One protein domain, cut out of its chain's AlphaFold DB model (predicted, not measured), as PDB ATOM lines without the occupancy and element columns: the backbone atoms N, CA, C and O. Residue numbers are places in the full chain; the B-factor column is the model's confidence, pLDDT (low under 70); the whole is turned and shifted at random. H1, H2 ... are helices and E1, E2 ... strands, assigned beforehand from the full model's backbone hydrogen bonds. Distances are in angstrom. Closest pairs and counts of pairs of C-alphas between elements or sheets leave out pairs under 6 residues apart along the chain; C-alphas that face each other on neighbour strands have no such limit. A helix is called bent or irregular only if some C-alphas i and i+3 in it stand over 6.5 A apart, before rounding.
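Overview. This is residues 981 to 1184 of the 1191 residues of an uncharacterized protein of Candidatus Thorarchaeota archaeon SMTZ1-45 (UniProt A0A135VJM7). A long, strongly twisted sheet, curled like part of a barrel, runs through the domain, with E2, E6 and E5 as its long strands and helices over it and at its ends. H7 runs along the sheet and H4 crosses it nearer its other end, beside the helical hairpin of H5 and H6; H8, H9 and H10 gather at the end where E2 begins and E6 ends. The printed part has 204 residues with ten named helices and six named strands, in the order H1 H2 E1 E2 H3 H4 E3 E4 H5 H6 H7 E5 E6 H8 H9 H10, and the sheet, E1 E2 E6 E5 E4 E3, is antiparallel throughout. Its class is mixed; it is only just loose, close to compact, with a radius of gyration of the C-alphas of 20.1 A and spans of 56 by 39 by 38 A.

Along the chain. The strands are E1, residues 1003 to 1005; E2, 1011 to 1020, 29.3 A long; E6, 1130 to 1139, 29.8 A; E5, 1116 to 1125, 27.2 A; E4, 1061 to 1066; and E3, 1049 to 1052. The helices are H1, 981 to 985, from C-alpha 981 at (3.691, -19.695, -27.835); H2, 988 to 1002, 20.8 A; H3, 1022 to 1028; H4, 1036 to 1044; H5, 1067 to 1074; H6, 1080 to 1095, 22.2 A; H7, 1099 to 1109; H8, 1142 to 1151; H9, 1157 to 1168; and H10, 1172 to 1184, ending at C-alpha 1184 at (15.044, -9.147, -52.208).

Arrangement. Within hydrogen-bond range are N 1015 and O 1135 of E2 and E6, 2.9 A; N 1118 and O 1136 of E5 and E6, 2.9 A; N 1065 and O 1122 of E4 and E5, 2.9 A; N 1051 and O 1062 of E3 and E4, 2.8 A; and N 1004 and O 1012 of E1 and E2, 2.8 A. H2, H4, H7 and H9 make two layers with the sheet, helices on one face. H7 runs along the strands at a height over the sheet of 9.3 A, and H4 across them at 9.8 A. H3, H6 and H8 only graze the sheet. H5 touches H6, Lys 1074 to Ser 1083, C-alphas 4.2 A apart; H8 touches H10, Arg 1147 to Val 1178, C-alphas 6.6 A apart. H1 is close to H2 but not clearly touching. Every O i to N i+4 pair is within range in H4 to H10; H2 has 10 of 11, H1 0 of 1 with 2 of 2 O i to N i+3, and H3, irregular with C-alphas 1023 and 1026 7.2 A apart, 1 of 3 with 3 of 4.

Size, cuts and confidence. The C-alphas farthest apart, of Ser 1078 and Lys 1183, are 58.0 A apart. The printed part has no cut, and no link is long. The mean pLDDT of the printed part is 93.9; residues 1053 to 1060 are under 70.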
ATOM      1  N   ILE A 981       4.010 -18.909 -26.624       87.06
ATOM      2  CA  ILE A 981       3.691 -19.695 -27.835       87.06
ATOM      3  C   ILE A 981       3.442 -18.821 -29.081       87.06
ATOM      4  O   ILE A 981       3.700 -19.255 -30.206       87.06
ATOM      5  N   GLN A 982       3.033 -17.569 -28.865       87.06
ATOM      6  CA  GLN A 982       2.862 -16.503 -29.853       87.06
ATOM      7  C   GLN A 982       4.168 -16.165 -30.604       87.06
ATOM      8  O   GLN A 982       4.119 -15.760 -31.763       87.06
ATOM      9  N   SER A 983       5.339 -16.406 -30.001       90.25
ATOM     10  CA  SER A 983       6.653 -16.202 -30.640       90.25
ATOM     11  C   SER A 983       6.854 -17.018 -31.916       90.25
ATOM     12  O   SER A 983       7.583 -16.623 -32.828       90.25
ATOM     13  N   ARG A 984       6.143 -18.143 -32.038       88.44
ATOM     14  CA  ARG A 984       6.177 -18.998 -33.230       88.44
ATOM     15  C   ARG A 984       5.570 -18.315 -34.454       88.44
ATOM     16  O   ARG A 984       5.968 -18.661 -35.570       88.44
ATOM     17  N   THR A 985       4.647 -17.381 -34.236       91.88
ATOM     18  CA  THR A 985       3.896 -16.637 -35.257       91.88
ATOM     19  C   THR A 985       4.334 -15.180 -35.414       91.88
ATOM     20  O   THR A 985       3.781 -14.516 -36.282       91.88
ATOM     21  N   TRP A 986       5.316 -14.699 -34.637       94.75
ATOM     22  CA  TRP A 986       5.799 -13.316 -34.723       94.75
ATOM     23  C   TRP A 986       6.142 -12.889 -36.152       94.75
ATOM     24  O   TRP A 986       6.720 -13.661 -36.930       94.75
ATOM     25  N   SER A 987       5.859 -11.627 -36.466       95.38
ATOM     26  CA  SER A 987       6.342 -10.922 -37.652       95.38
ATOM     27  C   SER A 987       7.874 -10.914 -37.730       95.38
ATOM     28  O   SER A 987       8.599 -11.314 -36.811       95.38
ATOM     29  N   THR A 988       8.406 -10.525 -38.883       95.62
ATOM     30  CA  THR A 988       9.854 -10.442 -39.106       95.62
ATOM     31  C   THR A 988      10.501  -9.379 -38.217       95.62
ATOM     32  O   THR A 988      11.506  -9.664 -37.571       95.62
ATOM     33  N   LEU A 989       9.868  -8.208 -38.086       96.06
ATOM     34  CA  LEU A 989      10.353  -7.124 -37.226       96.06
ATOM     35  C   LEU A 989      10.305  -7.495 -35.735       96.06
ATOM     36  O   LEU A 989      11.279  -7.265 -35.030       96.06
ATOM     37  N   ALA A 990       9.236  -8.147 -35.261       96.88
ATOM     38  CA  ALA A 990       9.154  -8.587 -33.864       96.88
ATOM     39  C   ALA A 990      10.227  -9.638 -33.513       96.88
ATOM     40  O   ALA A 990      10.815  -9.593 -32.433       96.88
ATOM     41  N   LYS A 991      10.556 -10.546 -34.446       97.62
ATOM     42  CA  LYS A 991      11.705 -11.457 -34.294       97.62
ATOM     43  C   LYS A 991      13.030 -10.704 -34.184       97.62
ATOM     44  O   LYS A 991      13.827 -11.038 -33.314       97.62
ATOM     45  N   ILE A 992      13.262  -9.718 -35.051       97.44
ATOM     46  CA  ILE A 992      14.479  -8.896 -35.026       97.44
ATOM     47  C   ILE A 992      14.590  -8.153 -33.691       97.44
ATOM     48  O   ILE A 992      15.620  -8.265 -33.034       97.44
ATOM     49  N   GLU A 993      13.533  -7.478 -33.237       97.19
ATOM     50  CA  GLU A 993      13.569  -6.677 -32.007       97.19
ATOM     51  C   GLU A 993      13.794  -7.533 -30.749       97.19
ATOM     52  O   GLU A 993      14.652  -7.208 -29.927       97.19
ATOM     53  N   TYR A 994      13.127  -8.691 -30.636       98.06
ATOM     54  CA  TYR A 994      13.432  -9.671 -29.583       98.06
ATOM     55  C   TYR A 994      14.926 -10.037 -29.561       98.06
ATOM     56  O   TYR A 994      15.549 -10.081 -28.495       98.06
ATOM     57  N   MET A 995      15.512 -10.278 -30.737       97.94
ATOM     58  CA  MET A 995      16.912 -10.674 -30.869       97.94
ATOM     59  C   MET A 995      17.887  -9.524 -30.575       97.94
ATOM     60  O   MET A 995      18.863  -9.760 -29.860       97.94
ATOM     61  N   LYS A 996      17.609  -8.290 -31.032       97.12
ATOM     62  CA  LYS A 996      18.400  -7.083 -30.712       97.12
ATOM     63  C   LYS A 996      18.512  -6.899 -29.193       97.12
ATOM     64  O   LYS A 996      19.619  -6.753 -28.665       97.12
ATOM     65  N   GLN A 997      17.384  -7.002 -28.485       96.88
ATOM     66  CA  GLN A 997      17.318  -6.848 -27.028       96.88
ATOM     67  C   GLN A 997      17.940  -8.024 -26.256       96.88
ATOM     68  O   GLN A 997      18.587  -7.807 -25.231       96.88
ATOM     69  N   MET A 998      17.791  -9.263 -26.737       96.50
ATOM     70  CA  MET A 998      18.380 -10.448 -26.095       96.50
ATOM     71  C   MET A 998      19.911 -10.466 -26.233       96.50
ATOM     72  O   MET A 998      20.633 -10.630 -25.243       96.50
ATOM     73  N   PHE A 999      20.431 -10.213 -27.440       97.00
ATOM     74  CA  PHE A 999      21.873 -10.144 -27.691       97.00
ATOM     75  C   PHE A 999      22.559  -9.004 -26.935       97.00
ATOM     76  O   PHE A 999      23.729  -9.157 -26.559       97.00
ATOM     77  N   ALA A1000      21.846  -7.907 -26.652       94.62
ATOM     78  CA  ALA A1000      22.366  -6.772 -25.897       94.62
ATOM     79  C   ALA A1000      23.006  -7.195 -24.558       94.62
ATOM     80  O   ALA A1000      24.110  -6.738 -24.264       94.62
ATOM     81  N   GLN A1001      22.432  -8.158 -23.819       91.94
ATOM     82  CA  GLN A1001      23.112  -8.781 -22.668       91.94
ATOM     83  C   GLN A1001      23.818 -10.096 -23.025       91.94
ATOM     84  O   GLN A1001      25.016 -10.233 -22.778       91.94
ATOM     85  N   GLU A1002      23.101 -11.064 -23.597       93.69
ATOM     86  CA  GLU A1002      23.481 -12.487 -23.510       93.69
ATOM     87  C   GLU A1002      24.499 -12.928 -24.565       93.69
ATOM     88  O   GLU A1002      25.161 -13.959 -24.395       93.69
ATOM     89  N   SER A1003      24.644 -12.158 -25.650       95.31
ATOM     90  CA  SER A1003      25.657 -12.442 -26.666       95.31
ATOM     91  C   SER A1003      27.047 -11.967 -26.243       95.31
ATOM     92  O   SER A1003      27.212 -10.899 -25.647       95.31
ATOM     93  N   ASN A1004      28.060 -12.741 -26.608       96.75
ATOM     94  CA  ASN A1004      29.416 -12.274 -26.827       96.75
ATOM     95  C   ASN A1004      29.641 -12.223 -28.341       96.75
ATOM     96  O   ASN A1004      29.450 -13.239 -29.014       96.75
ATOM     97  N   ILE A1005      30.068 -11.065 -28.837       96.31
ATOM     98  CA  ILE A1005      30.517 -10.854 -30.215       96.31
ATOM     99  C   ILE A1005      32.027 -10.630 -30.141       96.31
ATOM    100  O   ILE A1005      32.476  -9.859 -29.293       96.31
ATOM    101  N   ASP A1006      32.804 -11.355 -30.944       95.25
ATOM    102  CA  ASP A1006      34.251 -11.137 -31.060       95.25
ATOM    103  C   ASP A1006      34.623 -10.343 -32.323       95.25
ATOM    104  O   ASP A1006      33.788 -10.091 -33.188       95.25
ATOM    105  N   GLU A1007      35.896  -9.956 -32.417       95.06
ATOM    106  CA  GLU A1007      36.483  -9.176 -33.519       95.06
ATOM    107  C   GLU A1007      36.310  -9.848 -34.900       95.06
ATOM    108  O   GLU A1007      36.348  -9.177 -35.927       95.06
ATOM    109  N   SER A1008      36.048 -11.164 -34.952       95.19
ATOM    110  CA  SER A1008      35.734 -11.892 -36.193       95.19
ATOM    111  C   SER A1008      34.238 -11.876 -36.553       95.19
ATOM    112  O   SER A1008      33.804 -12.609 -37.450       95.19
ATOM    113  N   GLY A1009      33.432 -11.094 -35.827       94.44
ATOM    114  CA  GLY A1009      31.974 -11.024 -35.941       94.44
ATOM    115  C   GLY A1009      31.251 -12.248 -35.389       94.44
ATOM    116  O   GLY A1009      30.064 -12.431 -35.659       94.44
ATOM    117  N   ARG A1010      31.940 -13.150 -34.679       97.06
ATOM    118  CA  ARG A1010      31.346 -14.407 -34.220       97.06
ATOM    119  C   ARG A1010      30.418 -14.152 -33.040       97.06
ATOM    120  O   ARG A1010      30.862 -13.757 -31.963       97.06
ATOM    121  N   ILE A1011      29.136 -14.448 -33.223       97.69
ATOM    122  CA  ILE A1011      28.105 -14.227 -32.205       97.69
ATOM    123  C   ILE A1011      27.857 -15.533 -31.452       97.69
ATOM    124  O   ILE A1011      27.531 -16.558 -32.051       97.69
ATOM    125  N   THR A1012      27.992 -15.505 -30.126       97.88
ATOM    126  CA  THR A1012      27.736 -16.661 -29.251       97.88
ATOM    127  C   THR A1012      26.917 -16.255 -28.032       97.88
ATOM    128  O   THR A1012      27.197 -15.230 -27.424       97.88
ATOM    129  N   TRP A1013      25.914 -17.037 -27.636       97.94
ATOM    130  CA  TRP A1013      25.114 -16.781 -26.425       97.94
ATOM    131  C   TRP A1013      24.807 -18.095 -25.702       97.94
ATOM    132  O   TRP A1013      24.925 -19.174 -26.290       97.94
ATOM    133  N   THR A1014      24.484 -18.044 -24.403       96.88
ATOM    134  CA  THR A1014      24.330 -19.271 -23.596       96.88
ATOM    135  C   THR A1014      23.111 -19.255 -22.685       96.88
ATOM    136  O   THR A1014      22.808 -18.242 -22.061       96.88
ATOM    137  N   ARG A1015      22.458 -20.411 -22.529       96.94
ATOM    138  CA  ARG A1015      21.361 -20.630 -21.576       96.94
ATOM    139  C   ARG A1015      21.672 -21.819 -20.668       96.94
ATOM    140  O   ARG A1015      22.109 -22.878 -21.119       96.94
ATOM    141  N   SER A1016      21.438 -21.660 -19.369       96.31
ATOM    142  CA  SER A1016      21.653 -22.718 -18.374       96.31
ATOM    143  C   SER A1016      20.345 -23.437 -18.038       96.31
ATOM    144  O   SER A1016      19.303 -22.802 -17.883       96.31
ATOM    145  N   HIS A1017      20.395 -24.759 -17.881       96.56
ATOM    146  CA  HIS A1017      19.288 -25.576 -17.379       96.56
ATOM    147  C   HIS A1017      19.759 -26.432 -16.199       96.56
ATOM    148  O   HIS A1017      20.845 -27.009 -16.226       96.56
ATOM    149  N   VAL A1018      18.962 -26.481 -15.138       97.81
ATOM    150  CA  VAL A1018      19.221 -27.287 -13.943       97.81
ATOM    151  C   VAL A1018      18.835 -28.749 -14.178       97.81
ATOM    152  O   VAL A1018      17.731 -29.029 -14.628       97.81
ATOM    153  N   LEU A1019      19.737 -29.674 -13.837       97.81
ATOM    154  CA  LEU A1019      19.474 -31.119 -13.808       97.81
ATOM    155  C   LEU A1019      19.214 -31.630 -12.382       97.81
ATOM    156  O   LEU A1019      18.537 -32.636 -12.202       97.81
ATOM    157  N   SER A1020      19.708 -30.922 -11.363       97.50
ATOM    158  CA  SER A1020      19.327 -31.128  -9.962       97.50
ATOM    159  C   SER A1020      19.321 -29.791  -9.231       97.50
ATOM    160  O   SER A1020      20.317 -29.066  -9.241       97.50
ATOM    161  N   ALA A1021      18.194 -29.432  -8.615       96.69
ATOM    162  CA  ALA A1021      18.008 -28.131  -7.971       96.69
ATOM    163  C   ALA A1021      18.642 -28.025  -6.569       96.69
ATOM    164  O   ALA A1021      18.620 -26.944  -5.974       96.69
ATOM    165  N   GLY A1022      19.207 -29.118  -6.037       96.00
ATOM    166  CA  GLY A1022      19.818 -29.152  -4.706       96.00
ATOM    167  C   GLY A1022      18.862 -28.638  -3.624       96.00
ATOM    168  O   GLY A1022      17.679 -28.985  -3.617       96.00
ATOM    169  N   LYS A1023      19.336 -27.734  -2.757       96.00
ATOM    170  CA  LYS A1023      18.525 -27.087  -1.701       96.00
ATOM    171  C   LYS A1023      17.239 -26.416  -2.221       96.00
ATOM    172  O   LYS A1023      16.264 -26.320  -1.483       96.00
ATOM    173  N   LYS A1024      17.201 -25.973  -3.485       94.56
ATOM    174  CA  LYS A1024      16.030 -25.310  -4.090       94.56
ATOM    175  C   LYS A1024      14.972 -26.287  -4.632       94.56
ATOM    176  O   LYS A1024      13.902 -25.828  -5.028       94.56
ATOM    177  N   ALA A1025      15.211 -27.602  -4.602       95.06
ATOM    178  CA  ALA A1025      14.277 -28.619  -5.103       95.06
ATOM    179  C   ALA A1025      12.869 -28.506  -4.491       95.06
ATOM    180  O   ALA A1025      11.889 -28.436  -5.232       95.06
ATOM    181  N   GLY A1026      12.763 -28.387  -3.161       93.56
ATOM    182  CA  GLY A1026      11.473 -28.260  -2.469       93.56
ATOM    183  C   GLY A1026      10.687 -27.001  -2.862       93.56
ATOM    184  O   GLY A1026       9.500 -27.091  -3.166       93.56
ATOM    185  N   LYS A1027      11.361 -25.842  -2.950       93.31
ATOM    186  CA  LYS A1027      10.756 -24.545  -3.323       93.31
ATOM    187  C   LYS A1027      10.096 -24.568  -4.708       93.31
ATOM    188  O   LYS A1027       9.091 -23.894  -4.908       93.31
ATOM    189  N   TYR A1028      10.648 -25.343  -5.641       92.44
ATOM    190  CA  TYR A1028      10.167 -25.436  -7.024       92.44
ATOM    191  C   TYR A1028       9.469 -26.764  -7.361       92.44
ATOM    192  O   TYR A1028       9.083 -26.956  -8.510       92.44
ATOM    193  N   LYS A1029       9.304 -27.675  -6.387       94.69
ATOM    194  CA  LYS A1029       8.827 -29.061  -6.592       94.69
ATOM    195  C   LYS A1029       9.590 -29.785  -7.720       94.69
ATOM    196  O   LYS A1029       8.997 -30.478  -8.539       94.69
ATOM    197  N   PHE A1030      10.905 -29.576  -7.779       95.88
ATOM    198  CA  PHE A1030      11.770 -30.071  -8.852       95.88
ATOM    199  C   PHE A1030      12.431 -31.400  -8.457       95.88
ATOM    200  O   PHE A1030      13.251 -31.436  -7.539       95.88
ATOM    201  N   GLU A1031      12.103 -32.473  -9.173       96.50
ATOM    202  CA  GLU A1031      12.729 -33.792  -9.023       96.50
ATOM    203  C   GLU A1031      14.104 -33.835  -9.717       96.50
ATOM    204  O   GLU A1031      14.300 -33.228 -10.769       96.50
ATOM    205  N   THR A1032      15.080 -34.545  -9.138       96.44
ATOM    206  CA  THR A1032      16.414 -34.686  -9.755       96.44
ATOM    207  C   THR A1032      16.346 -35.523 -11.033       96.44
ATOM    208  O   THR A1032      15.761 -36.601 -11.058       96.44
ATOM    209  N   LEU A1033      16.981 -35.033 -12.099       97.31
ATOM    210  CA  LEU A1033      17.070 -35.701 -13.403       97.31
ATOM    211  C   LEU A1033      18.323 -36.589 -13.527       97.31
ATOM    212  O   LEU A1033      18.588 -37.136 -14.598       97.31
ATOM    213  N   LEU A1034      19.105 -36.691 -12.450       97.44
ATOM    214  CA  LEU A1034      20.347 -37.456 -12.327       97.44
ATOM    215  C   LEU A1034      20.236 -38.465 -11.182       97.44
ATOM    216  O   LEU A1034      19.654 -38.140 -10.138       97.44
ATOM    217  N   SER A1035      20.833 -39.642 -11.367       97.56
ATOM    218  CA  SER A1035      20.950 -40.678 -10.336       97.56
ATOM    219  C   SER A1035      21.750 -40.211  -9.104       97.56
ATOM    220  O   SER A1035      22.563 -39.281  -9.200       97.56
ATOM    221  N   PRO A1036      21.567 -40.850  -7.930       97.31
ATOM    222  CA  PRO A1036      22.438 -40.651  -6.769       97.31
ATOM    223  C   PRO A1036      23.922 -40.858  -7.099       97.31
ATOM    224  O   PRO A1036      24.769 -40.101  -6.628       97.31
ATOM    225  N   GLU A1037      24.232 -41.829  -7.954       97.56
ATOM    226  CA  GLU A1037      25.578 -42.181  -8.405       97.56
ATOM    227  C   GLU A1037      26.186 -41.060  -9.263       97.56
ATOM    228  O   GLU A1037      27.311 -40.622  -9.009       97.56
ATOM    229  N   ALA A1038      25.423 -40.514 -10.217       97.06
ATOM    230  CA  ALA A1038      25.830 -39.362 -11.020       97.06
ATOM    231  C   ALA A1038      25.991 -38.090 -10.171       97.06
ATOM    232  O   ALA A1038      26.958 -37.347 -10.347       97.06
ATOM    233  N   MET A1039      25.089 -37.845  -9.215       97.38
ATOM    234  CA  MET A1039      25.212 -36.736  -8.261       97.38
ATOM    235  C   MET A1039      26.476 -36.868  -7.402       97.38
ATOM    236  O   MET A1039      27.214 -35.892  -7.241       97.38
ATOM    237  N   ARG A1040      26.767 -38.074  -6.900       97.19
ATOM    238  CA  ARG A1040      27.967 -38.370  -6.110       97.19
ATOM    239  C   ARG A1040      29.245 -38.204  -6.933       97.19
ATOM    240  O   ARG A1040      30.170 -37.533  -6.480       97.19
ATOM    241  N   PHE A1041      29.273 -38.720  -8.162       96.62
ATOM    242  CA  PHE A1041      30.380 -38.531  -9.101       96.62
ATOM    243  C   PHE A1041      30.691 -37.041  -9.325       96.62
ATOM    244  O   PHE A1041      31.847 -36.636  -9.220       96.62
ATOM    245  N   LEU A1042      29.674 -36.205  -9.565       95.81
ATOM    246  CA  LEU A1042      29.855 -34.761  -9.786       95.81
ATOM    247  C   LEU A1042      30.285 -33.996  -8.520       95.81
ATOM    248  O   LEU A1042      30.943 -32.957  -8.628       95.81
ATOM    249  N   ALA A1043      29.930 -34.494  -7.334       94.62
ATOM    250  CA  ALA A1043      30.346 -33.915  -6.062       94.62
ATOM    251  C   ALA A1043      31.795 -34.278  -5.692       94.62
ATOM    252  O   ALA A1043      32.564 -33.395  -5.296       94.62
ATOM    253  N   GLU A1044      32.172 -35.551  -5.842       94.38
ATOM    254  CA  GLU A1044      33.432 -36.116  -5.343       94.38
ATOM    255  C   GLU A1044      34.558 -36.122  -6.398       94.38
ATOM    256  O   GLU A1044      35.659 -35.665  -6.093       94.38
ATOM    257  N   SER A1045      34.303 -36.551  -7.641       91.19
ATOM    258  CA  SER A1045      35.347 -36.940  -8.613       91.19
ATOM    259  C   SER A1045      36.359 -35.843  -8.972       91.19
ATOM    260  O   SER A1045      35.988 -34.728  -9.339       91.19
ATOM    261  N   ASP A1046      37.650 -36.189  -8.976       90.31
ATOM    262  CA  ASP A1046      38.764 -35.320  -9.397       90.31
ATOM    263  C   ASP A1046      38.714 -34.891 -10.877       90.31
ATOM    264  O   ASP A1046      39.339 -33.903 -11.260       90.31
ATOM    265  N   GLU A1047      37.895 -35.555 -11.701       89.75
ATOM    266  CA  GLU A1047      37.591 -35.143 -13.081       89.75
ATOM    267  C   GLU A1047      36.907 -33.768 -13.172       89.75
ATOM    268  O   GLU A1047      36.944 -33.092 -14.207       89.75
ATOM    269  N   MET A1048      36.268 -33.339 -12.080       90.94
ATOM    270  CA  MET A1048      35.575 -32.063 -11.975       90.94
ATOM    271  C   MET A1048      36.544 -30.946 -11.561       90.94
ATOM    272  O   MET A1048      36.904 -30.813 -10.383       90.94
ATOM    273  N   LYS A1049      36.903 -30.085 -12.521       91.81
ATOM    274  CA  LYS A1049      37.765 -28.911 -12.313       91.81
ATOM    275  C   LYS A1049      37.097 -27.901 -11.381       91.81
ATOM    276  O   LYS A1049      35.972 -27.475 -11.629       91.81
ATOM    277  N   THR A1050      37.810 -27.454 -10.354       88.62
ATOM    278  CA  THR A1050      37.321 -26.419  -9.431       88.62
ATOM    279  C   THR A1050      37.559 -25.019 -10.001       88.62
ATOM    280  O   THR A1050      38.693 -24.646 -10.293       88.62
ATOM    281  N   LEU A1051      36.496 -24.221 -10.115       82.62
ATOM    282  CA  LEU A1051      36.534 -22.797 -10.431       82.62
ATOM    283  C   LEU A1051      36.218 -21.993  -9.159       82.62
ATOM    284  O   LEU A1051      35.064 -21.843  -8.763       82.62
ATOM    285  N   SER A1052      37.252 -21.465  -8.502       73.69
ATOM    286  CA  SER A1052      37.081 -20.567  -7.355       73.69
ATOM    287  C   SER A1052      36.948 -19.116  -7.822       73.69
ATOM    288  O   SER A1052      37.956 -18.420  -7.993       73.69
ATOM    289  N   LYS A1053      35.716 -18.641  -8.016       65.69
ATOM    290  CA  LYS A1053      35.447 -17.211  -8.215       65.69
ATOM    291  C   LYS A1053      35.651 -16.453  -6.892       65.69
ATOM    292  O   LYS A1053      35.214 -16.905  -5.835       65.69
ATOM    293  N   LYS A1054      36.293 -15.280  -6.956       55.56
ATOM    294  CA  LYS A1054      36.153 -14.217  -5.945       55.56
ATOM    295  C   LYS A1054      35.130 -13.216  -6.482       55.56
ATOM    296  O   LYS A1054      35.498 -12.342  -7.263       55.56
ATOM    297  N   GLU A1055      33.871 -13.358  -6.090       50.81
ATOM    298  CA  GLU A1055      32.801 -12.411  -6.426       50.81
ATOM    299  C   GLU A1055      32.149 -11.947  -5.118       50.81
ATOM    300  O   GLU A1055      31.290 -12.616  -4.561       50.81
ATOM    301  N   GLY A1056      32.626 -10.812  -4.596       61.03
ATOM    302  CA  GLY A1056      32.242 -10.303  -3.277       61.03
ATOM    303  C   GLY A1056      33.022 -10.946  -2.122       61.03
ATOM    304  O   GLY A1056      34.188 -11.316  -2.274       61.03
ATOM    305  N   TYR A1057      32.374 -11.025  -0.955       45.84
ATOM    306  CA  TYR A1057      32.950 -11.554   0.289       45.84
ATOM    307  C   TYR A1057      32.954 -13.095   0.353       45.84
ATOM    308  O   TYR A1057      33.793 -13.680   1.036       45.84
ATOM    309  N   GLU A1058      32.062 -13.756  -0.386       53.22
ATOM    310  CA  GLU A1058      31.937 -15.216  -0.445       53.22
ATOM    311  C   GLU A1058      32.861 -15.845  -1.508       53.22
ATOM    312  O   GLU A1058      33.116 -15.291  -2.582       53.22
ATOM    313  N   ARG A1059      33.337 -17.068  -1.238       61.59
ATOM    314  CA  ARG A1059      34.036 -17.914  -2.221       61.59
ATOM    315  C   ARG A1059      33.064 -18.931  -2.814       61.59
ATOM    316  O   ARG A1059      33.004 -20.069  -2.341       61.59
ATOM    317  N   ILE A1060      32.368 -18.555  -3.886       64.25
ATOM    318  CA  ILE A1060      31.574 -19.502  -4.679       64.25
ATOM    319  C   ILE A1060      32.514 -20.588  -5.233       64.25
ATOM    320  O   ILE A1060      33.435 -20.307  -6.007       64.25
ATOM    321  N   ARG A1061      32.286 -21.839  -4.814       82.12
ATOM    322  CA  ARG A1061      32.978 -23.028  -5.328       82.12
ATOM    323  C   ARG A1061      32.100 -23.709  -6.382       82.12
ATOM    324  O   ARG A1061      31.268 -24.553  -6.052       82.12
ATOM    325  N   GLU A1062      32.307 -23.353  -7.647       90.19
ATOM    326  CA  GLU A1062      31.808 -24.126  -8.792       90.19
ATOM    327  C   GLU A1062      32.811 -25.263  -9.070       90.19
ATOM    328  O   GLU A1062      34.011 -25.020  -9.190       90.19
ATOM    329  N   ARG A1063      32.350 -26.511  -9.194       94.19
ATOM    330  CA  ARG A1063      33.103 -27.590  -9.856       94.19
ATOM    331  C   ARG A1063      32.495 -27.819 -11.241       94.19
ATOM    332  O   ARG A1063      31.277 -27.758 -11.373       94.19
ATOM    333  N   TYR A1064      33.286 -28.083 -12.280       95.69
ATOM    334  CA  TYR A1064      32.750 -28.290 -13.631       95.69
ATOM    335  C   TYR A1064      33.520 -29.326 -14.457       95.69
ATOM    336  O   TYR A1064      34.733 -29.490 -14.321       95.69
ATOM    337  N   ILE A1065      32.809 -29.959 -15.390       96.56
ATOM    338  CA  ILE A1065      33.365 -30.838 -16.423       96.56
ATOM    339  C   ILE A1065      32.928 -30.352 -17.808       96.56
ATOM    340  O   ILE A1065      31.782 -29.949 -18.029       96.56
ATOM    341  N   THR A1066      33.859 -30.348 -18.763       96.44
ATOM    342  CA  THR A1066      33.563 -29.982 -20.155       96.44
ATOM    343  C   THR A1066      32.965 -31.170 -20.899       96.44
ATOM    344  O   THR A1066      33.330 -32.324 -20.650       96.44
ATOM    345  N   MET A1067      32.100 -30.908 -21.882       96.44
ATOM    346  CA  MET A1067      31.501 -31.992 -22.673       96.44
ATOM    347  C   MET A1067      32.546 -32.822 -23.438       96.44
ATOM    348  O   MET A1067      32.313 -33.996 -23.713       96.44
ATOM    349  N   GLY A1068      33.722 -32.249 -23.719       95.69
ATOM    350  CA  GLY A1068      34.875 -32.972 -24.257       95.69
ATOM    351  C   GLY A1068      35.428 -34.043 -23.306       95.69
ATOM    352  O   GLY A1068      35.624 -35.178 -23.739       95.69
ATOM    353  N   ARG A1069      35.633 -33.741 -22.010       96.38
ATOM    354  CA  ARG A1069      36.093 -34.763 -21.046       96.38
ATOM    355  C   ARG A1069      34.994 -35.781 -20.753       96.38
ATOM    356  O   ARG A1069      35.294 -36.967 -20.767       96.38
ATOM    357  N   LEU A1070      33.734 -35.362 -20.617       95.75
ATOM    358  CA  LEU A1070      32.619 -36.292 -20.388       95.75
ATOM    359  C   LEU A1070      32.443 -37.300 -21.548       95.75
ATOM    360  O   LEU A1070      32.239 -38.488 -21.307       95.75
ATOM    361  N   LYS A1071      32.614 -36.868 -22.810       96.62
ATOM    362  CA  LYS A1071      32.661 -37.772 -23.981       96.62
ATOM    363  C   LYS A1071      33.848 -38.752 -23.938       96.62
ATOM    364  O   LYS A1071      33.689 -39.901 -24.347       96.62
ATOM    365  N   ARG A1072      35.015 -38.328 -23.432       96.38
ATOM    366  CA  ARG A1072      36.179 -39.215 -23.229       96.38
ATOM    367  C   ARG A1072      35.917 -40.244 -22.127       96.38
ATOM    368  O   ARG A1072      36.125 -41.418 -22.387       96.38
ATOM    369  N   LEU A1073      35.376 -39.830 -20.977       95.75
ATOM    370  CA  LEU A1073      35.013 -40.727 -19.866       95.75
ATOM    371  C   LEU A1073      34.013 -41.810 -20.290       95.75
ATOM    372  O   LEU A1073      34.188 -42.975 -19.953       95.75
ATOM    373  N   LYS A1074      33.015 -41.467 -21.120       95.19
ATOM    374  CA  LYS A1074      32.130 -42.473 -21.734       95.19
ATOM    375  C   LYS A1074      32.909 -43.549 -22.512       95.19
ATOM    376  O   LYS A1074      32.506 -44.708 -22.515       95.19
ATOM    377  N   SER A1075      34.003 -43.178 -23.171       93.25
ATOM    378  CA  SER A1075      34.821 -44.083 -23.992       93.25
ATOM    379  C   SER A1075      35.902 -44.823 -23.183       93.25
ATOM    380  O   SER A1075      36.703 -45.556 -23.756       93.25
ATOM    381  N   GLU A1076      35.969 -44.614 -21.865       90.12
ATOM    382  CA  GLU A1076      37.089 -45.034 -21.021       90.12
ATOM    383  C   GLU A1076      36.880 -46.454 -20.465       90.12
ATOM    384  O   GLU A1076      36.426 -46.657 -19.342       90.12
ATOM    385  N   LEU A1077      37.226 -47.459 -21.281       83.56
ATOM    386  CA  LEU A1077      37.066 -48.892 -20.973       83.56
ATOM    387  C   LEU A1077      37.777 -49.357 -19.686       83.56
ATOM    388  O   LEU A1077      37.426 -50.397 -19.135       83.56
ATOM    389  N   SER A1078      38.763 -48.599 -19.199       86.75
ATOM    390  CA  SER A1078      39.490 -48.859 -17.951       86.75
ATOM    391  C   SER A1078      38.654 -48.654 -16.683       86.75
ATOM    392  O   SER A1078      39.040 -49.163 -15.633       86.75
ATOM    393  N   ASN A1079      37.519 -47.949 -16.753       92.19
ATOM    394  CA  ASN A1079      36.571 -47.856 -15.643       92.19
ATOM    395  C   ASN A1079      35.114 -47.926 -16.159       92.19
ATOM    396  O   ASN A1079      34.551 -46.903 -16.564       92.19
ATOM    397  N   PRO A1080      34.478 -49.116 -16.144       93.12
ATOM    398  CA  PRO A1080      33.132 -49.293 -16.687       93.12
ATOM    399  C   PRO A1080      32.054 -48.545 -15.887       93.12
ATOM    400  O   PRO A1080      31.070 -48.110 -16.476       93.12
ATOM    401  N   GLU A1081      32.247 -48.334 -14.582       93.94
ATOM    402  CA  GLU A1081      31.318 -47.580 -13.728       93.94
ATOM    403  C   GLU A1081      31.301 -46.093 -14.119       93.94
ATOM    404  O   GLU A1081      30.239 -45.523 -14.375       93.94
ATOM    405  N   ILE A1082      32.478 -45.480 -14.289       94.12
ATOM    406  CA  ILE A1082      32.595 -44.095 -14.772       94.12
ATOM    407  C   ILE A1082      32.100 -43.972 -16.223       94.12
ATOM    408  O   ILE A1082      31.428 -42.992 -16.549       94.12
ATOM    409  N   SER A1083      32.353 -44.960 -17.088       96.06
ATOM    410  CA  SER A1083      31.803 -44.996 -18.455       96.06
ATOM    411  C   SER A1083      30.266 -45.058 -18.465       96.06
ATOM    412  O   SER A1083      29.617 -44.347 -19.248       96.06
ATOM    413  N   GLN A1084      29.667 -45.840 -17.560       96.62
ATOM    414  CA  GLN A1084      28.218 -45.941 -17.375       96.62
ATOM    415  C   GLN A1084      27.625 -44.628 -16.846       96.62
ATOM    416  O   GLN A1084      26.698 -44.101 -17.466       96.62
ATOM    417  N   ILE A1085      28.189 -44.046 -15.784       97.00
ATOM    418  CA  ILE A1085      27.750 -42.757 -15.218       97.00
ATOM    419  C   ILE A1085      27.890 -41.630 -16.254       97.00
ATOM    420  O   ILE A1085      26.953 -40.863 -16.480       97.00
ATOM    421  N   ALA A1086      29.016 -41.553 -16.970       97.00
ATOM    422  CA  ALA A1086      29.201 -40.577 -18.045       97.00
ATOM    423  C   ALA A1086      28.188 -40.775 -19.188       97.00
ATOM    424  O   ALA A1086      27.729 -39.796 -19.783       97.00
ATOM    425  N   THR A1087      27.800 -42.021 -19.481       97.44
ATOM    426  CA  THR A1087      26.752 -42.340 -20.462       97.44
ATOM    427  C   THR A1087      25.361 -41.921 -19.984       97.44
ATOM    428  O   THR A1087      24.620 -41.344 -20.783       97.44
ATOM    429  N   GLU A1088      25.014 -42.140 -18.712       97.31
ATOM    430  CA  GLU A1088      23.766 -41.646 -18.109       97.31
ATOM    431  C   GLU A1088      23.684 -40.120 -18.225       97.31
ATOM    432  O   GLU A1088      22.762 -39.598 -18.851       97.31
ATOM    433  N   ILE A1089      24.697 -39.407 -17.722       97.81
ATOM    434  CA  ILE A1089      24.748 -37.939 -17.727       97.81
ATOM    435  C   ILE A1089      24.638 -37.393 -19.163       97.81
ATOM    436  O   ILE A1089      23.889 -36.446 -19.411       97.81
ATOM    437  N   LEU A1090      25.326 -38.002 -20.139       97.38
ATOM    438  CA  LEU A1090      25.218 -37.623 -21.556       97.38
ATOM    439  C   LEU A1090      23.816 -37.861 -22.137       97.38
ATOM    440  O   LEU A1090      23.354 -37.056 -22.949       97.38
ATOM    441  N   ASN A1091      23.137 -38.937 -21.740       97.50
ATOM    442  CA  ASN A1091      21.779 -39.239 -22.187       97.50
ATOM    443  C   ASN A1091      20.753 -38.291 -21.542       97.50
ATOM    444  O   ASN A1091      19.892 -37.765 -22.249       97.50
ATOM    445  N   THR A1092      20.888 -37.985 -20.249       97.69
ATOM    446  CA  THR A1092      20.084 -36.971 -19.548       97.69
ATOM    447  C   THR A1092      20.264 -35.592 -20.183       97.69
ATOM    448  O   THR A1092      19.270 -34.945 -20.509       97.69
ATOM    449  N   ILE A1093      21.500 -35.163 -20.467       96.94
ATOM    450  CA  ILE A1093      21.762 -33.899 -21.178       96.94
ATOM    451  C   ILE A1093      21.084 -33.888 -22.556       96.94
ATOM    452  O   ILE A1093      20.427 -32.912 -22.900       96.94
ATOM    453  N   LYS A1094      21.167 -34.971 -23.341       95.31
ATOM    454  CA  LYS A1094      20.464 -35.054 -24.638       95.31
ATOM    455  C   LYS A1094      18.939 -34.969 -24.504       95.31
ATOM    456  O   LYS A1094      18.301 -34.351 -25.354       95.31
ATOM    457  N   LYS A1095      18.364 -35.593 -23.471       95.75
ATOM    458  CA  LYS A1095      16.914 -35.643 -23.215       95.75
ATOM    459  C   LYS A1095      16.354 -34.296 -22.739       95.75
ATOM    460  O   LYS A1095      15.239 -33.938 -23.112       95.75
ATOM    461  N   TYR A1096      17.120 -33.546 -21.948       94.06
ATOM    462  CA  TYR A1096      16.691 -32.291 -21.328       94.06
ATOM    463  C   TYR A1096      17.490 -31.094 -21.871       94.06
ATOM    464  O   TYR A1096      18.394 -30.554 -21.229       94.06
ATOM    465  N   ARG A1097      17.132 -30.664 -23.088       94.75
ATOM    466  CA  ARG A1097      17.594 -29.398 -23.685       94.75
ATOM    467  C   ARG A1097      16.984 -28.193 -22.965       94.75
ATOM    468  O   ARG A1097      15.900 -28.276 -22.378       94.75
ATOM    469  N   ASN A1098      17.675 -27.056 -23.016       96.88
ATOM    470  CA  ASN A1098      17.094 -25.784 -22.595       96.88
ATOM    471  C   ASN A1098      16.074 -25.316 -23.657       96.88
ATOM    472  O   ASN A1098      16.407 -25.238 -24.836       96.88
ATOM    473  N   ARG A1099      14.829 -25.034 -23.257       97.12
ATOM    474  CA  ARG A1099      13.742 -24.706 -24.196       97.12
ATOM    475  C   ARG A1099      13.854 -23.297 -24.772       97.12
ATOM    476  O   ARG A1099      13.506 -23.101 -25.929       97.12
ATOM    477  N   LEU A1100      14.359 -22.346 -23.985       96.69
ATOM    478  CA  LEU A1100      14.546 -20.961 -24.408       96.69
ATOM    479  C   LEU A1100      15.553 -20.865 -25.566       96.69
ATOM    480  O   LEU A1100      15.210 -20.302 -26.598       96.69
ATOM    481  N   ILE A1101      16.726 -21.501 -25.461       97.50
ATOM    482  CA  ILE A1101      17.726 -21.482 -26.548       97.50
ATOM    483  C   ILE A1101      17.266 -22.250 -27.799       97.50
ATOM    484  O   ILE A1101      17.604 -21.871 -28.918       97.50
ATOM    485  N   ASP A1102      16.437 -23.286 -27.629       97.50
ATOM    486  CA  ASP A1102      15.790 -23.982 -28.747       97.50
ATOM    487  C   ASP A1102      14.770 -23.085 -29.482       97.50
ATOM    488  O   ASP A1102      14.618 -23.216 -30.695       97.50
ATOM    489  N   ASP A1103      14.077 -22.175 -28.787       97.81
ATOM    490  CA  ASP A1103      13.169 -21.195 -29.402       97.81
ATOM    491  C   ASP A1103      13.919 -19.979 -29.988       97.81
ATOM    492  O   ASP A1103      13.588 -19.546 -31.092       97.81
ATOM    493  N   GLU A1104      14.973 -19.485 -29.331       98.06
ATOM    494  CA  GLU A1104      15.868 -18.428 -29.843       98.06
ATOM    495  C   GLU A1104      16.496 -18.821 -31.192       98.06
ATOM    496  O   GLU A1104      16.474 -18.050 -32.152       98.06
ATOM    497  N   ILE A1105      16.986 -20.058 -31.316       98.00
ATOM    498  CA  ILE A1105      17.554 -20.556 -32.578       98.00
ATOM    499  C   ILE A1105      16.485 -20.708 -33.662       98.00
ATOM    500  O   ILE A1105      16.749 -20.377 -34.815       98.00
ATOM    501  N   ARG A1106      15.260 -21.133 -33.320       97.88
ATOM    502  CA  ARG A1106      14.135 -21.155 -34.279       97.88
ATOM    503  C   ARG A1106      13.765 -19.756 -34.771       97.88
ATOM    504  O   ARG A1106      13.263 -19.635 -35.886       97.88
ATOM    505  N   ILE A1107      13.972 -18.719 -33.960       97.75
ATOM    506  CA  ILE A1107      13.783 -17.322 -34.364       97.75
ATOM    507  C   ILE A1107      14.877 -16.905 -35.354       97.75
ATOM    508  O   ILE A1107      14.542 -16.459 -36.449       97.75
ATOM    509  N   ILE A1108      16.151 -17.133 -35.026       97.38
ATOM    510  CA  ILE A1108      17.308 -16.810 -35.882       97.38
ATOM    511  C   ILE A1108      17.250 -17.553 -37.229       97.38
ATOM    512  O   ILE A1108      17.389 -16.940 -38.285       97.38
ATOM    513  N   GLN A1109      16.957 -18.856 -37.222       97.44
ATOM    514  CA  GLN A1109      16.844 -19.661 -38.447       97.44
ATOM    515  C   GLN A1109      15.669 -19.213 -39.336       97.44
ATOM    516  O   GLN A1109      15.759 -19.283 -40.559       97.44
ATOM    517  N   LYS A1110      14.588 -18.675 -38.749       96.56
ATOM    518  CA  LYS A1110      13.485 -18.025 -39.488       96.56
ATOM    519  C   LYS A1110      13.839 -16.643 -40.057       96.56
ATOM    520  O   LYS A1110      13.021 -16.080 -40.777       96.56
ATOM    521  N   LEU A1111      15.012 -16.101 -39.731       96.50
ATOM    522  CA  LEU A1111      15.587 -14.882 -40.311       96.50
ATOM    523  C   LEU A1111      16.696 -15.201 -41.339       96.50
ATOM    524  O   LEU A1111      17.449 -14.314 -41.722       96.50
ATOM    525  N   GLY A1112      16.828 -16.463 -41.774       96.88
ATOM    526  CA  GLY A1112      17.830 -16.878 -42.766       96.88
ATOM    527  C   GLY A1112      19.268 -16.957 -42.233       96.88
ATOM    528  O   GLY A1112      20.203 -17.074 -43.017       96.88
ATOM    529  N   ILE A1113      19.456 -16.892 -40.913       97.94
ATOM    530  CA  ILE A1113      20.764 -16.914 -40.248       97.94
ATOM    531  C   ILE A1113      21.008 -18.323 -39.687       97.94
ATOM    532  O   ILE A1113      20.174 -18.874 -38.962       97.94
ATOM    533  N   MET A1114      22.155 -18.930 -39.998       97.94
ATOM    534  CA  MET A1114      22.498 -20.274 -39.531       97.94
ATOM    535  C   MET A1114      23.190 -20.231 -38.165       97.94
ATOM    536  O   MET A1114      24.242 -19.617 -38.000       97.94
ATOM    537  N   ALA A1115      22.605 -20.932 -37.191       97.81
ATOM    538  CA  ALA A1115      23.142 -21.071 -35.841       97.81
ATOM    539  C   ALA A1115      23.295 -22.545 -35.428       97.81
ATOM    540  O   ALA A1115      22.388 -23.358 -35.638       97.81
ATOM    541  N   SER A1116      24.429 -22.871 -34.803       97.31
ATOM    542  CA  SER A1116      24.704 -24.165 -34.165       97.31
ATOM    543  C   SER A1116      24.261 -24.160 -32.694       97.31
ATOM    544  O   SER A1116      24.144 -23.096 -32.085       97.31
ATOM    545  N   LEU A1117      24.049 -25.342 -32.097       97.12
ATOM    546  CA  LEU A1117      23.782 -25.486 -30.661       97.12
ATOM    547  C   LEU A1117      24.527 -26.668 -30.057       97.12
ATOM    548  O   LEU A1117      24.335 -27.816 -30.461       97.12
ATOM    549  N   ASN A1118      25.324 -26.385 -29.032       96.38
ATOM    550  CA  ASN A1118      26.165 -27.363 -28.362       96.38
ATOM    551  C   ASN A1118      26.076 -27.223 -26.831       96.38
ATOM    552  O   ASN A1118      26.115 -26.110 -26.302       96.38
ATOM    553  N   PRO A1119      26.006 -28.327 -26.067       96.88
ATOM    554  CA  PRO A1119      26.247 -28.273 -24.630       96.88
ATOM    555  C   PRO A1119      27.735 -27.955 -24.387       96.88
ATOM    556  O   PRO A1119      28.609 -28.587 -24.986       96.88
ATOM    557  N   LEU A1120      28.034 -26.985 -23.518       95.75
ATOM    558  CA  LEU A1120      29.400 -26.490 -23.288       95.75
ATOM    559  C   LEU A1120      30.069 -27.160 -22.080       95.75
ATOM    560  O   LEU A1120      31.108 -27.822 -22.199       95.75
ATOM    561  N   ARG A1121      29.461 -27.003 -20.898       95.88
ATOM    562  CA  ARG A1121      29.936 -27.592 -19.640       95.88
ATOM    563  C   ARG A1121      28.809 -27.865 -18.655       95.88
ATOM    564  O   ARG A1121      27.832 -27.118 -18.587       95.88
ATOM    565  N   LEU A1122      29.004 -28.918 -17.872       97.44
ATOM    566  CA  LEU A1122      28.179 -29.293 -16.735       97.44
ATOM    567  C   LEU A1122      28.841 -28.766 -15.456       97.44
ATOM    568  O   LEU A1122      30.039 -28.976 -15.259       97.44
ATOM    569  N   SER A1123      28.068 -28.090 -14.609       96.69
ATOM    570  CA  SER A1123      28.546 -27.426 -13.393       96.69
ATOM    571  C   SER A1123      27.806 -27.921 -12.151       96.69
ATOM    572  O   SER A1123      26.579 -28.017 -12.167       96.69
ATOM    573  N   TYR A1124      28.550 -28.171 -11.074       97.06
ATOM    574  CA  TYR A1124      28.076 -28.485  -9.729       97.06
ATOM    575  C   TYR A1124      28.442 -27.344  -8.768       97.06
ATOM    576  O   TYR A1124      29.603 -26.945  -8.669       97.06
ATOM    577  N   HIS A1125      27.448 -26.815  -8.061       94.69
ATOM    578  CA  HIS A1125      27.585 -25.687  -7.138       94.69
ATOM    579  C   HIS A1125      27.623 -26.217  -5.704       94.69
ATOM    580  O   HIS A1125      26.592 -26.610  -5.156       94.69
ATOM    581  N   VAL A1126      28.814 -26.252  -5.096       93.19
ATOM    582  CA  VAL A1126      29.062 -27.014  -3.855       93.19
ATOM    583  C   VAL A1126      28.175 -26.552  -2.690       93.19
ATOM    584  O   VAL A1126      27.654 -27.385  -1.954       93.19
ATOM    585  N   ASN A1127      27.949 -25.243  -2.540       90.75
ATOM    586  CA  ASN A1127      27.214 -24.677  -1.399       90.75
ATOM    587  C   ASN A1127      25.701 -24.987  -1.437       90.75
ATOM    588  O   ASN A1127      25.056 -25.056  -0.384       90.75
ATOM    589  N   SER A1128      25.125 -25.167  -2.630       92.81
ATOM    590  CA  SER A1128      23.684 -25.377  -2.838       92.81
ATOM    591  C   SER A1128      23.318 -26.798  -3.283       92.81
ATOM    592  O   SER A1128      22.136 -27.145  -3.269       92.81
ATOM    593  N   GLY A1129      24.301 -27.631  -3.647       95.31
ATOM    594  CA  GLY A1129      24.096 -28.990  -4.172       95.31
ATOM    595  C   GLY A1129      23.505 -29.023  -5.588       95.31
ATOM    596  O   GLY A1129      23.058 -30.068  -6.056       95.31
ATOM    597  N   ARG A1130      23.448 -27.870  -6.261       96.50
ATOM    598  CA  ARG A1130      22.808 -27.679  -7.566       96.50
ATOM    599  C   ARG A1130      23.703 -28.203  -8.690       96.50
ATOM    600  O   ARG A1130      24.879 -27.855  -8.747       96.50
ATOM    601  N   VAL A1131      23.130 -28.946  -9.635       97.75
ATOM    602  CA  VAL A1131      23.768 -29.314 -10.911       97.75
ATOM    603  C   VAL A1131      23.053 -28.612 -12.062       97.75
ATOM    604  O   VAL A1131      21.832 -28.700 -12.182       97.75
ATOM    605  N   SER A1132      23.803 -27.954 -12.949       97.44
ATOM    606  CA  SER A1132      23.262 -27.321 -14.158       97.44
ATOM    607  C   SER A1132      24.149 -27.518 -15.386       97.44
ATOM    608  O   SER A1132      25.366 -27.351 -15.309       97.44
ATOM    609  N   ILE A1133      23.525 -27.809 -16.526       97.69
ATOM    610  CA  ILE A1133      24.145 -27.850 -17.853       97.69
ATOM    611  C   ILE A1133      24.021 -26.476 -18.522       97.69
ATOM    612  O   ILE A1133      22.939 -25.890 -18.564       97.69
ATOM    613  N   ASN A1134      25.127 -25.946 -19.043       97.19
ATOM    614  CA  ASN A1134      25.132 -24.725 -19.844       97.19
ATOM    615  C   ASN A1134      25.181 -25.087 -21.340       97.19
ATOM    616  O   ASN A1134      26.092 -25.788 -21.788       97.19
ATOM    617  N   TRP A1135      24.180 -24.620 -22.082       97.88
ATOM    618  CA  TRP A1135      24.048 -24.744 -23.531       97.88
ATOM    619  C   TRP A1135      24.529 -23.460 -24.190       97.88
ATOM    620  O   TRP A1135      24.149 -22.380 -23.744       97.88
ATOM    621  N   GLY A1136      25.334 -23.575 -25.242       97.56
ATOM    622  CA  GLY A1136      25.827 -22.453 -26.029       97.56
ATOM    623  C   GLY A1136      25.406 -22.582 -27.483       97.56
ATOM    624  O   GLY A1136      25.543 -23.652 -28.081       97.56
ATOM    625  N   ALA A1137      24.908 -21.486 -28.035       98.25
ATOM    626  CA  ALA A1137      24.625 -21.339 -29.449       98.25
ATOM    627  C   ALA A1137      25.677 -20.441 -30.108       98.25
ATOM    628  O   ALA A1137      26.271 -19.586 -29.441       98.25
ATOM    629  N   SER A1138      25.919 -20.652 -31.400       98.12
ATOM    630  CA  SER A1138      26.926 -19.917 -32.167       98.12
ATOM    631  C   SER A1138      26.472 -19.640 -33.597       98.12
ATOM    632  O   SER A1138      25.941 -20.529 -34.263       98.12
ATOM    633  N   ILE A1139      26.716 -18.421 -34.077       98.38
ATOM    634  CA  ILE A1139      26.667 -18.057 -35.496       98.38
ATOM    635  C   ILE A1139      28.120 -18.006 -35.972       98.38
ATOM    636  O   ILE A1139      28.860 -17.069 -35.668       98.38
ATOM    637  N   ASP A1140      28.532 -19.078 -36.649       94.62
ATOM    638  CA  ASP A1140      29.910 -19.287 -37.112       94.62
ATOM    639  C   ASP A1140      30.061 -19.049 -38.628       94.62
ATOM    640  O   ASP A1140      31.127 -18.635 -39.083       94.62
ATOM    641  N   ASP A1141      28.995 -19.289 -39.403       96.44
ATOM    642  CA  ASP A1141      28.964 -19.119 -40.861       96.44
ATOM    643  C   ASP A1141      29.152 -17.652 -41.283       96.44
ATOM    644  O   ASP A1141      28.585 -16.734 -40.691       96.44
ATOM    645  N   TYR A1142      29.929 -17.436 -42.344       96.12
ATOM    646  CA  TYR A1142      30.347 -16.113 -42.796       96.12
ATOM    647  C   TYR A1142      29.171 -15.242 -43.260       96.12
ATOM    648  O   TYR A1142      29.005 -14.121 -42.772       96.12
ATOM    649  N   SER A1143      28.307 -15.778 -44.130       96.56
ATOM    650  CA  SER A1143      27.132 -15.044 -44.622       96.56
ATOM    651  C   SER A1143      26.139 -14.774 -43.488       96.56
ATOM    652  O   SER A1143      25.629 -13.663 -43.356       96.56
ATOM    653  N   SER A1144      25.939 -15.754 -42.605       97.88
ATOM    654  CA  SER A1144      25.094 -15.633 -41.415       97.88
ATOM    655  C   SER A1144      25.589 -14.568 -40.432       97.88
ATOM    656  O   SER A1144      24.760 -13.865 -39.856       97.88
ATOM    657  N   LYS A1145      26.909 -14.388 -40.261       97.94
ATOM    658  CA  LYS A1145      27.474 -13.287 -39.458       97.94
ATOM    659  C   LYS A1145      27.165 -11.919 -40.074       97.94
ATOM    660  O   LYS A1145      26.669 -11.051 -39.361       97.94
ATOM    661  N   ILE A1146      27.379 -11.739 -41.382       97.88
ATOM    662  CA  ILE A1146      27.068 -10.473 -42.080       97.88
ATOM    663  C   ILE A1146      25.560 -10.174 -42.018       97.88
ATOM    664  O   ILE A1146      25.173  -9.081 -41.606       97.88
ATOM    665  N   ARG A1147      24.702 -11.158 -42.332       97.50
ATOM    666  CA  ARG A1147      23.237 -11.045 -42.182       97.50
ATOM    667  C   ARG A1147      22.853 -10.621 -40.765       97.50
ATOM    668  O   ARG A1147      22.067  -9.697 -40.590       97.50
ATOM    669  N   CYS A1148      23.430 -11.259 -39.747       97.31
ATOM    670  CA  CYS A1148      23.099 -10.956 -38.360       97.31
ATOM    671  C   CYS A1148      23.563  -9.562 -37.914       97.31
ATOM    672  O   CYS A1148      22.820  -8.901 -37.195       97.31
ATOM    673  N   ALA A1149      24.743  -9.101 -38.338       96.88
ATOM    674  CA  ALA A1149      25.238  -7.765 -38.005       96.88
ATOM    675  C   ALA A1149      24.409  -6.651 -38.676       96.88
ATOM    676  O   ALA A1149      24.106  -5.655 -38.026       96.88
ATOM    677  N   LEU A1150      23.977  -6.849 -39.931       96.50
ATOM    678  CA  LEU A1150      23.111  -5.906 -40.656       96.50
ATOM    679  C   LEU A1150      21.674  -5.873 -40.104       96.50
ATOM    680  O   LEU A1150      21.086  -4.807 -39.959       96.50
ATOM    681  N   MET A1151      21.082  -7.035 -39.813       96.44
ATOM    682  CA  MET A1151      19.667  -7.134 -39.421       96.44
ATOM    683  C   MET A1151      19.432  -6.971 -37.918       96.44
ATOM    684  O   MET A1151      18.368  -6.518 -37.497       96.44
ATOM    685  N   ILE A1152      20.387  -7.412 -37.095       96.81
ATOM    686  CA  ILE A1152      20.248  -7.546 -35.639       96.81
ATOM    687  C   ILE A1152      21.444  -6.889 -34.908       96.81
ATOM    688  O   ILE A1152      22.071  -7.541 -34.065       96.81
ATOM    689  N   PRO A1153      21.777  -5.605 -35.172       94.19
ATOM    690  CA  PRO A1153      22.718  -4.873 -34.327       94.19
ATOM    691  C   PRO A1153      22.199  -4.880 -32.873       94.19
ATOM    692  O   PRO A1153      21.061  -4.460 -32.639       94.19
ATOM    693  N   PRO A1154      22.963  -5.390 -31.886       95.81
ATOM    694  CA  PRO A1154      22.457  -5.541 -30.523       95.81
ATOM    695  C   PRO A1154      22.166  -4.192 -29.868       95.81
ATOM    696  O   PRO A1154      22.960  -3.263 -29.996       95.81
ATOM    697  N   SER A1155      21.121  -4.114 -29.041       94.62
ATOM    698  CA  SER A1155      20.739  -2.901 -28.292       94.62
ATOM    699  C   SER A1155      21.710  -2.531 -27.147       94.62
ATOM    700  O   SER A1155      21.289  -1.997 -26.125       94.62
ATOM    701  N   HIS A1156      23.000  -2.865 -27.262       95.31
ATOM    702  CA  HIS A1156      24.071  -2.488 -26.338       95.31
ATOM    703  C   HIS A1156      25.150  -1.713 -27.117       95.31
ATOM    704  O   HIS A1156      25.802  -2.328 -27.964       95.31
ATOM    705  N   PRO A1157      25.410  -0.427 -26.806       93.00
ATOM    706  CA  PRO A1157      26.266   0.461 -27.603       93.00
ATOM    707  C   PRO A1157      27.618  -0.142 -28.006       93.00
ATOM    708  O   PRO A1157      27.957  -0.177 -29.185       93.00
ATOM    709  N   GLU A1158      28.362  -0.705 -27.048       94.62
ATOM    710  CA  GLU A1158      29.665  -1.339 -27.314       94.62
ATOM    711  C   GLU A1158      29.568  -2.519 -28.301       94.62
ATOM    712  O   GLU A1158      30.419  -2.660 -29.169       94.62
ATOM    713  N   LYS A1159      28.511  -3.342 -28.218       95.56
ATOM    714  CA  LYS A1159      28.332  -4.521 -29.082       95.56
ATOM    715  C   LYS A1159      27.818  -4.142 -30.468       95.56
ATOM    716  O   LYS A1159      28.154  -4.819 -31.436       95.56
ATOM    717  N   ALA A1160      27.024  -3.073 -30.567       95.44
ATOM    718  CA  ALA A1160      26.654  -2.474 -31.845       95.44
ATOM    719  C   ALA A1160      27.900  -1.951 -32.575       95.44
ATOM    720  O   ALA A1160      28.089  -2.287 -33.741       95.44
ATOM    721  N   ARG A1161      28.799  -1.246 -31.863       96.06
ATOM    722  CA  ARG A1161      30.109  -0.830 -32.396       96.06
ATOM    723  C   ARG A1161      30.919  -2.035 -32.872       96.06
ATOM    724  O   ARG A1161      31.151  -2.117 -34.065       96.06
ATOM    725  N   THR A1162      31.170  -3.047 -32.034       96.75
ATOM    726  CA  THR A1162      31.904  -4.265 -32.459       96.75
ATOM    727  C   THR A1162      31.267  -4.982 -33.663       96.75
ATOM    728  O   THR A1162      31.974  -5.575 -34.473       96.75
ATOM    729  N   SER A1163      29.938  -4.921 -33.815       96.06
ATOM    730  CA  SER A1163      29.238  -5.482 -34.983       96.06
ATOM    731  C   SER A1163      29.474  -4.665 -36.259       96.06
ATOM    732  O   SER A1163      29.624  -5.250 -37.332       96.06
ATOM    733  N   MET A1164      29.548  -3.334 -36.149       96.12
ATOM    734  CA  MET A1164      29.913  -2.443 -37.255       96.12
ATOM    735  C   MET A1164      31.413  -2.486 -37.562       96.12
ATOM    736  O   MET A1164      31.771  -2.566 -38.729       96.12
ATOM    737  N   ASP A1165      32.281  -2.539 -36.552       96.94
ATOM    738  CA  ASP A1165      33.727  -2.725 -36.714       96.94
ATOM    739  C   ASP A1165      34.012  -4.024 -37.487       96.94
ATOM    740  O   ASP A1165      34.813  -4.039 -38.421       96.94
ATOM    741  N   PHE A1166      33.298  -5.111 -37.166       96.94
ATOM    742  CA  PHE A1166      33.337  -6.344 -37.954       96.94
ATOM    743  C   PHE A1166      32.918  -6.108 -39.412       96.94
ATOM    744  O   PHE A1166      33.652  -6.521 -40.309       96.94
ATOM    745  N   LEU A1167      31.779  -5.447 -39.663       96.81
ATOM    746  CA  LEU A1167      31.286  -5.175 -41.020       96.81
ATOM    747  C   LEU A1167      32.250  -4.302 -41.837       96.81
ATOM    748  O   LEU A1167      32.532  -4.643 -42.980       96.81
ATOM    749  N   LEU A1168      32.808  -3.237 -41.257       96.19
ATOM    750  CA  LEU A1168      33.787  -2.356 -41.911       96.19
ATOM    751  C   LEU A1168      35.060  -3.103 -42.342       96.19
ATOM    752  O   LEU A1168      35.682  -2.734 -43.335       96.19
ATOM    753  N   ASN A1169      35.416  -4.180 -41.636       96.56
ATOM    754  CA  ASN A1169      36.536  -5.059 -41.971       96.56
ATOM    755  C   ASN A1169      36.181  -6.188 -42.970       96.56
ATOM    756  O   ASN A1169      37.011  -7.072 -43.195       96.56
ATOM    757  N   GLN A1170      34.975  -6.213 -43.559       97.06
ATOM    758  CA  GLN A1170      34.594  -7.193 -44.592       97.06
ATOM    759  C   GLN A1170      34.687  -6.611 -46.019       97.06
ATOM    760  O   GLN A1170      34.542  -5.401 -46.203       97.06
ATOM    761  N   PRO A1171      34.891  -7.448 -47.059       97.06
ATOM    762  CA  PRO A1171      34.873  -6.993 -48.448       97.06
ATOM    763  C   PRO A1171      33.518  -6.378 -48.816       97.06
ATOM    764  O   PRO A1171      32.471  -6.991 -48.601       97.06
ATOM    765  N   GLN A1172      33.527  -5.186 -49.414       96.06
ATOM    766  CA  GLN A1172      32.295  -4.446 -49.709       96.06
ATOM    767  C   GLN A1172      31.361  -5.204 -50.667       96.06
ATOM    768  O   GLN A1172      30.149  -5.187 -50.466       96.06
ATOM    769  N   ASP A1173      31.898  -5.967 -51.626       95.69
ATOM    770  CA  ASP A1173      31.107  -6.815 -52.531       95.69
ATOM    771  C   ASP A1173      30.295  -7.894 -51.788       95.69
ATOM    772  O   ASP A1173      29.163  -8.200 -52.161       95.69
ATOM    773  N   GLU A1174      30.846  -8.457 -50.707       94.56
ATOM    774  CA  GLU A1174      30.166  -9.442 -49.856       94.56
ATOM    775  C   GLU A1174      29.037  -8.787 -49.049       94.56
ATOM    776  O   GLU A1174      27.914  -9.301 -49.018       94.56
ATOM    777  N   ILE A1175      29.297  -7.613 -48.462       96.44
ATOM    778  CA  ILE A1175      28.288  -6.824 -47.737       96.44
ATOM    779  C   ILE A1175      27.159  -6.413 -48.688       96.44
ATOM    780  O   ILE A1175      25.988  -6.599 -48.361       96.44
ATOM    781  N   MET A1176      27.492  -5.915 -49.880       95.75
ATOM    782  CA  MET A1176      26.520  -5.498 -50.892       95.75
ATOM    783  C   MET A1176      25.713  -6.678 -51.428       95.75
ATOM    784  O   MET A1176      24.490  -6.570 -51.532       95.75
ATOM    785  N   ARG A1177      26.334  -7.840 -51.673       97.12
ATOM    786  CA  ARG A1177      25.607  -9.064 -52.048       97.12
ATOM    787  C   ARG A1177      24.603  -9.477 -50.970       97.12
ATOM    788  O   ARG A1177      23.482  -9.854 -51.307       97.12
ATOM    789  N   VAL A1178      24.967  -9.385 -49.688       96.38
ATOM    790  CA  VAL A1178      24.046  -9.691 -48.580       96.38
ATOM    791  C   VAL A1178      22.968  -8.610 -48.420       96.38
ATOM    792  O   VAL A1178      21.802  -8.967 -48.262       96.38
ATOM    793  N   LYS A1179      23.293  -7.314 -48.540       95.94
ATOM    794  CA  LYS A1179      22.300  -6.221 -48.549       95.94
ATOM    795  C   LYS A1179      21.277  -6.395 -49.680       95.94
ATOM    796  O   LYS A1179      20.088  -6.208 -49.440       95.94
ATOM    797  N   ILE A1180      21.704  -6.801 -50.879       95.94
ATOM    798  CA  ILE A1180      20.804  -7.097 -52.009       95.94
ATOM    799  C   ILE A1180      19.907  -8.298 -51.686       95.94
ATOM    800  O   ILE A1180      18.689  -8.157 -51.744       95.94
ATOM    801  N   GLN A1181      20.470  -9.434 -51.251       95.44
ATOM    802  CA  GLN A1181      19.678 -10.616 -50.868       95.44
ATOM    803  C   GLN A1181      18.623 -10.298 -49.801       95.44
ATOM    804  O   GLN A1181      17.490 -10.757 -49.894       95.44
ATOM    805  N   LEU A1182      18.975  -9.496 -48.796       95.00
ATOM    806  CA  LEU A1182      18.052  -9.105 -47.736       95.00
ATOM    807  C   LEU A1182      16.966  -8.133 -48.235       95.00
ATOM    808  O   LEU A1182      15.807  -8.290 -47.854       95.00
ATOM    809  N   LYS A1183      17.287  -7.195 -49.137       93.56
ATOM    810  CA  LYS A1183      16.273  -6.357 -49.805       93.56
ATOM    811  C   LYS A1183      15.328  -7.198 -50.683       93.56
ATOM    812  O   LYS A1183      14.119  -6.976 -50.637       93.56
ATOM    813  N   ASP A1184      15.840  -8.202 -51.400       93.25
ATOM    814  CA  ASP A1184      15.044  -9.147 -52.208       93.25
ATOM    815  C   ASP A1184      14.163 -10.077 -51.349       93.25
ATOM    816  O   ASP A1184      13.021 -10.371 -51.709       93.25
TER     817      ASP A1184